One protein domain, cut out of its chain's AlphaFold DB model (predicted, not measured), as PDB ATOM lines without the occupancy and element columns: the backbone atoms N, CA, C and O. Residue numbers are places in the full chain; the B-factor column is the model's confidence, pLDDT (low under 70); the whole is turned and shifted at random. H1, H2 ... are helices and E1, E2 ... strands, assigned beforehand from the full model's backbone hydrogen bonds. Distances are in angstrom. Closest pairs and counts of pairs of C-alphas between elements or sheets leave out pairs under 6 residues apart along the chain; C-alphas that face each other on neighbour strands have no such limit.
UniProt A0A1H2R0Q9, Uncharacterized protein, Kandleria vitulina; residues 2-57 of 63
ATOM      1  N   SER A   2     -13.059 -27.434 -29.453       88.06
ATOM      2  CA  SER A   2     -12.773 -28.147 -28.204       88.06
ATOM      3  C   SER A   2     -13.928 -29.083 -27.834       88.06
ATOM      4  O   SER A   2     -15.067 -28.796 -28.197       88.06
ATOM      5  N   ASN A   3     -13.661 -30.152 -27.072       88.88
ATOM      6  CA  ASN A   3     -14.699 -31.075 -26.573       88.88
ATOM      7  C   ASN A   3     -15.807 -30.321 -25.837       88.88
ATOM      8  O   ASN A   3     -16.985 -30.550 -26.089       88.88
ATOM      9  N   LYS A   4     -15.411 -29.339 -25.020       90.50
ATOM     10  CA  LYS A   4     -16.320 -28.427 -24.334       90.50
ATOM     11  C   LYS A   4     -17.347 -27.790 -25.276       90.50
ATOM     12  O   LYS A   4     -18.534 -27.890 -25.019       90.50
ATOM     13  N   GLU A   5     -16.916 -27.213 -26.399       91.88
ATOM     14  CA  GLU A   5     -17.834 -26.551 -27.342       91.88
ATOM     15  C   GLU A   5     -18.866 -27.528 -27.927       91.88
ATOM     16  O   GLU A   5     -20.015 -27.159 -28.157       91.88
ATOM     17  N   ILE A   6     -18.452 -28.776 -28.163       92.00
ATOM     18  CA  ILE A   6     -19.312 -29.832 -28.705       92.00
ATOM     19  C   ILE A   6     -20.347 -30.248 -27.656       92.00
ATOM     20  O   ILE A   6     -21.540 -30.285 -27.949       92.00
ATOM     21  N   LEU A   7     -19.909 -30.525 -26.427       91.50
ATOM     22  CA  LEU A   7     -20.805 -30.910 -25.339       91.50
ATOM     23  C   LEU A   7     -21.759 -29.763 -24.958       91.50
ATOM     24  O   LEU A   7     -22.947 -30.008 -24.757       91.50
ATOM     25  N   GLU A   8     -21.290 -28.509 -24.952       91.56
ATOM     26  CA  GLU A   8     -22.135 -27.319 -24.757       91.56
ATOM     27  C   GLU A   8     -23.198 -27.196 -25.858       91.56
ATOM     28  O   GLU A   8     -24.356 -26.905 -25.564       91.56
ATOM     29  N   TYR A   9     -22.840 -27.455 -27.121       91.50
ATOM     30  CA  TYR A   9     -23.785 -27.399 -28.241       91.50
ATOM     31  C   TYR A   9     -24.960 -28.377 -28.066       91.50
ATOM     32  O   TYR A   9     -26.103 -28.026 -28.368       91.50
ATOM     33  N   PHE A  10     -24.697 -29.581 -27.550       90.56
ATOM     34  CA  PHE A  10     -25.732 -30.582 -27.268       90.56
ATOM     35  C   PHE A  10     -26.353 -30.456 -25.872       90.56
ATOM     36  O   PHE A  10     -27.232 -31.249 -25.542       90.56
ATOM     37  N   ASN A  11     -25.946 -29.458 -25.079       90.31
ATOM     38  CA  ASN A  11     -26.371 -29.281 -23.690       90.31
ATOM     39  C   ASN A  11     -26.132 -30.550 -22.844       90.31
ATOM     40  O   ASN A  11     -27.016 -30.997 -22.115       90.31
ATOM     41  N   LEU A  12     -24.944 -31.139 -23.007       89.00
ATOM     42  CA  LEU A  12     -24.469 -32.328 -22.291       89.00
ATOM     43  C   LEU A  12     -23.543 -31.997 -21.114       89.00
ATOM     44  O   LEU A  12     -23.092 -32.916 -20.447       89.00
ATOM     45  N   ILE A  13     -23.238 -30.714 -20.905       88.88
ATOM     46  CA  ILE A  13     -22.474 -30.235 -19.749       88.88
ATOM     47  C   ILE A  13     -23.463 -29.718 -18.709       88.88
ATOM     48  O   ILE A  13     -24.250 -28.810 -19.001       88.88
ATOM     49  N   ASP A  14     -23.397 -30.272 -17.509       86.44
ATOM     50  CA  ASP A  14     -24.081 -29.793 -16.318       86.44
ATOM     51  C   ASP A  14     -23.260 -28.707 -15.597       86.44
ATOM     52  O   ASP A  14     -22.054 -28.558 -15.778       86.44
ATOM     53  N   GLU A  15     -23.916 -27.909 -14.749       83.56
ATOM     54  CA  GLU A  15     -23.256 -26.810 -14.015       83.56
ATOM     55  C   GLU A  15     -22.194 -27.314 -13.011       83.56
ATOM     56  O   GLU A  15     -21.301 -26.560 -12.622       83.56
ATOM     57  N   ASP A  16     -22.284 -28.589 -12.620       88.06
ATOM     58  CA  ASP A  16     -21.342 -29.276 -11.732       88.06
ATOM     59  C   ASP A  16     -20.161 -29.934 -12.476       88.06
ATOM     60  O   ASP A  16     -19.186 -30.305 -11.817       88.06
ATOM     61  N   ASP A  17     -20.207 -30.062 -13.811       89.56
ATOM     62  CA  ASP A  17     -19.120 -30.674 -14.585       89.56
ATOM     63  C   ASP A  17     -17.868 -29.792 -14.567       89.56
ATOM     64  O   ASP A  17     -17.895 -28.581 -14.832       89.56
ATOM     65  N   THR A  18     -16.730 -30.415 -14.280       90.88
ATOM     66  CA  THR A  18     -15.434 -29.743 -14.275       90.88
ATOM     67  C   THR A  18     -14.730 -29.857 -15.626       90.88
ATOM     68  O   THR A  18     -15.125 -30.599 -16.523       90.88
ATOM     69  N   GLU A  19     -13.648 -29.094 -15.801       89.31
ATOM     70  CA  GLU A  19     -12.815 -29.201 -17.005       89.31
ATOM     71  C   GLU A  19     -12.192 -30.601 -17.144       89.31
ATOM     72  O   GLU A  19     -12.079 -31.098 -18.259       89.31
ATOM     73  N   GLU A  20     -11.885 -31.257 -16.017       89.88
ATOM     74  CA  GLU A  20     -11.389 -32.637 -15.981       89.88
ATOM     75  C   GLU A  20     -12.461 -33.617 -16.484       89.88
ATOM     76  O   GLU A  20     -12.161 -34.415 -17.365       89.88
ATOM     77  N   ASP A  21     -13.726 -33.477 -16.062       89.62
ATOM     78  CA  ASP A  21     -14.839 -34.313 -16.556       89.62
ATOM     79  C   ASP A  21     -15.015 -34.189 -18.079       89.62
ATOM     80  O   ASP A  21     -15.247 -35.173 -18.781       89.62
ATOM     81  N   ILE A  22     -14.848 -32.977 -18.617       90.31
ATOM     82  CA  ILE A  22     -14.941 -32.708 -20.058       90.31
ATOM     83  C   ILE A  22     -13.758 -33.319 -20.827       90.31
ATOM     84  O   ILE A  22     -13.919 -33.762 -21.970       90.31
ATOM     85  N   GLU A  23     -12.558 -33.304 -20.243       89.00
ATOM     86  CA  GLU A  23     -11.365 -33.917 -20.835       89.00
ATOM     87  C   GLU A  23     -11.403 -35.449 -20.758       89.00
ATOM     88  O   GLU A  23     -10.988 -36.111 -21.712       89.00
ATOM     89  N   GLU A  24     -11.929 -36.006 -19.667       89.06
ATOM     90  CA  GLU A  24     -12.080 -37.447 -19.442       89.06
ATOM     91  C   GLU A  24     -13.341 -38.038 -20.094       89.06
ATOM     92  O   GLU A  24     -13.520 -39.256 -20.096       89.06
ATOM     93  N   PHE A  25     -14.203 -37.214 -20.694       88.44
ATOM     94  CA  PHE A  25     -15.416 -37.671 -21.363       88.44
ATOM     95  C   PHE A  25     -15.103 -38.619 -22.537       88.44
ATOM     96  O   PHE A  25     -14.659 -38.203 -23.612       88.44
ATOM     97  N   GLU A  26     -15.388 -39.910 -22.355       87.50
ATOM     98  CA  GLU A  26     -15.168 -40.941 -23.380       87.50
ATOM     99  C   GLU A  26     -16.322 -41.021 -24.399       87.50
ATOM    100  O   GLU A  26     -16.110 -41.332 -25.576       87.50
ATOM    101  N   GLY A  27     -17.547 -40.718 -23.968       88.06
ATOM    102  CA  GLY A  27     -18.749 -40.792 -24.794       88.06
ATOM    103  C   GLY A  27     -20.033 -40.860 -23.969       88.06
ATOM    104  O   GLY A  27     -20.005 -41.071 -22.759       88.06
ATOM    105  N   LEU A  28     -21.172 -40.707 -24.641       88.25
ATOM    106  CA  LEU A  28     -22.501 -40.800 -24.044       88.25
ATOM    107  C   LEU A  28     -23.167 -42.124 -24.427       88.25
ATOM    108  O   LEU A  28     -23.435 -42.355 -25.605       88.25
ATOM    109  N   GLU A  29     -23.460 -42.977 -23.446       89.81
ATOM    110  CA  GLU A  29     -24.275 -44.177 -23.664       89.81
ATOM    111  C   GLU A  29     -25.762 -43.794 -23.607       89.81
ATOM    112  O   GLU A  29     -26.265 -43.359 -22.570       89.81
ATOM    113  N   ILE A  30     -26.461 -43.942 -24.730       87.19
ATOM    114  CA  ILE A  30     -27.896 -43.670 -24.862       87.19
ATOM    115  C   ILE A  30     -28.633 -44.922 -25.325       87.19
ATOM    116  O   ILE A  30     -28.105 -45.714 -26.102       87.19
ATOM    117  N   GLU A  31     -29.868 -45.099 -24.869       86.00
ATOM    118  CA  GLU A  31     -30.769 -46.135 -25.379       86.00
ATOM    119  C   GLU A  31     -31.659 -45.524 -26.470       86.00
ATOM    120  O   GLU A  31     -32.285 -44.485 -26.250       86.00
ATOM    121  N   ASN A  32     -31.679 -46.129 -27.659       82.31
ATOM    122  CA  ASN A  32     -32.524 -45.679 -28.765       82.31
ATOM    123  C   ASN A  32     -33.982 -46.162 -28.599       82.31
ATOM    124  O   ASN A  32     -34.313 -46.917 -27.684       82.31
ATOM    125  N   GLU A  33     -34.877 -45.764 -29.510       76.12
ATOM    126  CA  GLU A  33     -36.294 -46.176 -29.468       76.12
ATOM    127  C   GLU A  33     -36.519 -47.695 -29.623       76.12
ATOM    128  O   GLU A  33     -37.602 -48.196 -29.317       76.12
ATOM    129  N   GLU A  34     -35.518 -48.434 -30.103       82.81
ATOM    130  CA  GLU A  34     -35.562 -49.890 -30.283       82.81
ATOM    131  C   GLU A  34     -35.052 -50.645 -29.040       82.81
ATOM    132  O   GLU A  34     -35.235 -51.859 -28.942       82.81
ATOM    133  N   GLY A  35     -34.511 -49.924 -28.046       85.00
ATOM    134  CA  GLY A  35     -33.914 -50.488 -26.836       85.00
ATOM    135  C   GLY A  35     -32.436 -50.864 -26.990       85.00
ATOM    136  O   GLY A  35     -31.874 -51.504 -26.098       85.00
ATOM    137  N   ASP A  36     -31.800 -50.494 -28.102       86.75
ATOM    138  CA  ASP A  36     -30.370 -50.691 -28.318       86.75
ATOM    139  C   ASP A  36     -29.570 -49.566 -27.667       86.75
ATOM    140  O   ASP A  36     -29.905 -48.383 -27.762       86.75
ATOM    141  N   ARG A  37     -28.470 -49.950 -27.020       88.94
ATOM    142  CA  ARG A  37     -27.536 -49.009 -26.407       88.94
ATOM    143  C   ARG A  37     -26.479 -48.607 -27.414       88.94
ATOM    144  O   ARG A  37     -25.735 -49.453 -27.909       88.94
ATOM    145  N   VAL A  38     -26.399 -47.314 -27.676       87.50
ATOM    146  CA  VAL A  38     -25.442 -46.713 -28.597       87.50
ATOM    147  C   VAL A  38     -24.505 -45.826 -27.793       87.50
ATOM    148  O   VAL A  38     -24.950 -45.034 -26.964       87.50
ATOM    149  N   LEU A  39     -23.203 -45.961 -28.034       90.06
ATOM    150  CA  LEU A  39     -22.196 -45.070 -27.471       90.06
ATOM    151  C   LEU A  39     -21.893 -43.973 -28.491       90.06
ATOM    152  O   LEU A  39     -21.348 -44.256 -29.556       90.06
ATOM    153  N   LEU A  40     -22.236 -42.731 -28.160       90.06
ATOM    154  CA  LEU A  40     -21.885 -41.559 -28.953       90.06
ATOM    155  C   LEU A  40     -20.559 -40.997 -28.461       90.06
ATOM    156  O   LEU A  40     -20.477 -40.450 -27.360       90.06
ATOM    157  N   THR A  41     -19.517 -41.112 -29.275       92.50
ATOM    158  CA  THR A  41     -18.220 -40.514 -28.946       92.50
ATOM    159  C   THR A  41     -18.225 -39.010 -29.222       92.50
ATOM    160  O   THR A  41     -19.076 -38.491 -29.949       92.50
ATOM    161  N   ILE A  42     -17.226 -38.292 -28.704       91.25
ATOM    162  CA  ILE A  42     -17.004 -36.881 -29.063       91.25
ATOM    163  C   ILE A  42     -16.906 -36.685 -30.582       91.25
ATOM    164  O   ILE A  42     -17.368 -35.667 -31.091       91.25
ATOM    165  N   ASP A  43     -16.329 -37.640 -31.317       91.69
ATOM    166  CA  ASP A  43     -16.187 -37.527 -32.772       91.69
ATOM    167  C   ASP A  43     -17.547 -37.647 -33.481       91.69
ATOM    168  O   ASP A  43     -17.829 -36.887 -34.410       91.69
ATOM    169  N   ASP A  44     -18.436 -38.514 -32.984       91.31
ATOM    170  CA  ASP A  44     -19.814 -38.632 -33.476       91.31
ATOM    171  C   ASP A  44     -20.617 -37.357 -33.204       91.31
ATOM    172  O   ASP A  44     -21.269 -36.825 -34.106       91.31
ATOM    173  N   LEU A  45     -20.518 -36.824 -31.982       91.81
ATOM    174  CA  LEU A  45     -21.151 -35.562 -31.598       91.81
ATOM    175  C   LEU A  45     -20.625 -34.409 -32.457       91.81
ATOM    176  O   LEU A  45     -21.397 -33.628 -33.013       91.81
ATOM    177  N   LYS A  46     -19.309 -34.332 -32.652       92.12
ATOM    178  CA  LYS A  46     -18.682 -33.332 -33.515       92.12
ATOM    179  C   LYS A  46     -19.203 -33.419 -34.944       92.12
ATOM    180  O   LYS A  46     -19.583 -32.405 -35.520       92.12
ATOM    181  N   LYS A  47     -19.253 -34.622 -35.517       92.19
ATOM    182  CA  LYS A  47     -19.769 -34.838 -36.870       92.19
ATOM    183  C   LYS A  47     -21.231 -34.410 -36.978       92.19
ATOM    184  O   LYS A  47     -21.597 -33.729 -37.931       92.19
ATOM    185  N   ALA A  48     -22.047 -34.749 -35.986       91.38
ATOM    186  CA  ALA A  48     -23.436 -34.324 -35.912       91.38
ATOM    187  C   ALA A  48     -23.584 -32.798 -35.837       91.38
ATOM    188  O   ALA A  48     -24.439 -32.231 -36.518       91.38
ATOM    189  N   MET A  49     -22.728 -32.128 -35.064       92.56
ATOM    190  CA  MET A  49     -22.673 -30.669 -34.972       92.56
ATOM    191  C   MET A  49     -22.275 -30.034 -36.312       92.56
ATOM    192  O   MET A  49     -22.935 -29.095 -36.755       92.56
ATOM    193  N   ASP A  50     -21.253 -30.565 -36.994       93.06
ATOM    194  CA  ASP A  50     -20.844 -30.137 -38.344       93.06
ATOM    195  C   ASP A  50     -21.975 -30.325 -39.378       93.06
ATOM    196  O   ASP A  50     -22.148 -29.510 -40.286       93.06
ATOM    197  N   GLU A  51     -22.787 -31.374 -39.226       92.69
ATOM    198  CA  GLU A  51     -23.986 -31.619 -40.039       92.69
ATOM    199  C   GLU A  51     -25.196 -30.749 -39.633       92.69
ATOM    200  O   GLU A  51     -26.213 -30.755 -40.329       92.69
ATOM    201  N   GLY A  52     -25.112 -29.993 -38.530       91.06
ATOM    202  CA  GLY A  52     -26.208 -29.178 -37.997       91.06
ATOM    203  C   GLY A  52     -27.354 -29.991 -37.384       91.06
ATOM    204  O   GLY A  52     -28.478 -29.493 -37.288       91.06
ATOM    205  N   LYS A  53     -27.089 -31.243 -36.998       90.38
ATOM    206  CA  LYS A  53     -28.047 -32.122 -36.316       90.38
ATOM    207  C   LYS A  53     -28.233 -31.692 -34.865       90.38
ATOM    208  O   LYS A  53     -27.355 -31.065 -34.263       90.38
ATOM    209  N   LYS A  54     -29.389 -32.031 -34.303       88.19
ATOM    210  CA  LYS A  54     -29.675 -31.870 -32.876       88.19
ATOM    211  C   LYS A  54     -29.431 -33.177 -32.140       88.19
ATOM    212  O   LYS A  54     -29.330 -34.235 -32.750       88.19
ATOM    213  N   PHE A  55     -29.398 -33.100 -30.813       84.69
ATOM    214  CA  PHE A  55     -29.275 -34.283 -29.966       84.69
ATOM    215  C   PHE A  55     -30.384 -35.312 -30.240       84.69
ATOM    216  O   PHE A  55     -30.115 -36.501 -30.353       84.69
ATOM    217  N   GLU A  56     -31.618 -34.845 -30.450       83.75
ATOM    218  CA  GLU A  56     -32.773 -35.693 -30.783       83.75
ATOM    219  C   GLU A  56     -32.573 -36.495 -32.082       83.75
ATOM    220  O   GLU A  56     -33.016 -37.637 -32.169       83.75
ATOM    221  N   ASP A  57     -31.859 -35.946 -33.073       85.25
ATOM    222  CA  ASP A  57     -31.547 -36.660 -34.318       85.25
ATOM    223  C   ASP A  57     -30.563 -37.822 -34.087       85.25
ATOM    224  O   ASP A  57     -30.529 -38.768 -34.873       85.25
TER     225      ASP A  57
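This is residues 2 to 57 of the 63 residues of an uncharacterized protein of Kandleria vitulina (UniProt A0A1H2R0Q9). Two short helices, H1 and H3, pack on each other at a slant, and a small two-stranded hairpin, E1 and E2, reaches away from them, its turn making one end of the longest axis. H2 lies at the other end of that axis, and the residues after H3 fold back. The printed part has 56 residues, with three named helices and two named strands in the order H1, H2, E1, E2, H3; the sheet, E1 - E2, is antiparallel and the class is mixed, helices and strands. The whole is compact, with a radius of gyration of the C-alphas of 11.5 A and spans of 33 by 22 by 18 A.

H1, residues 3 to 9, begins at C-alpha 3 (-14.699, -31.075, -26.573) and is 9.9 A long. H2 is residues 19 to 24, 8.6 A. E1, residues 28 to 31, measures 9.9 A, and E2, residues 37 to 40, 9.7 A. H3, residues 42 to 50, is 12.1 A long and ends at C-alpha 50 (-20.844, -30.137, -38.344).

H1 and H2 only just touch, with 3 pairs of C-alphas within 8 A, the closest those of Lys 4 and Ile 22, 6.2 A; their lines are about perpendicular at 74 degrees. H1 touches H3, closest at the C-alphas of Ile 6 and Lys 46, 6.0 A, the same way at a steep tilt of 47 degrees. E1 and E2 form a hairpin, with N 28 and O 40 at 2.8 A and N 30 and O 38 at 2.9 A, within hydrogen-bond range. H1 is apart from both strands. In H1, H2 and H3 every O i to N i+4 pair is within hydrogen-bond range.

The C-alphas farthest apart are those of Glu 19 and Glu 34, 33.5 A. The printed part has no cut and no long link. Its mean pLDDT is 88.9, and no printed residue is under 70.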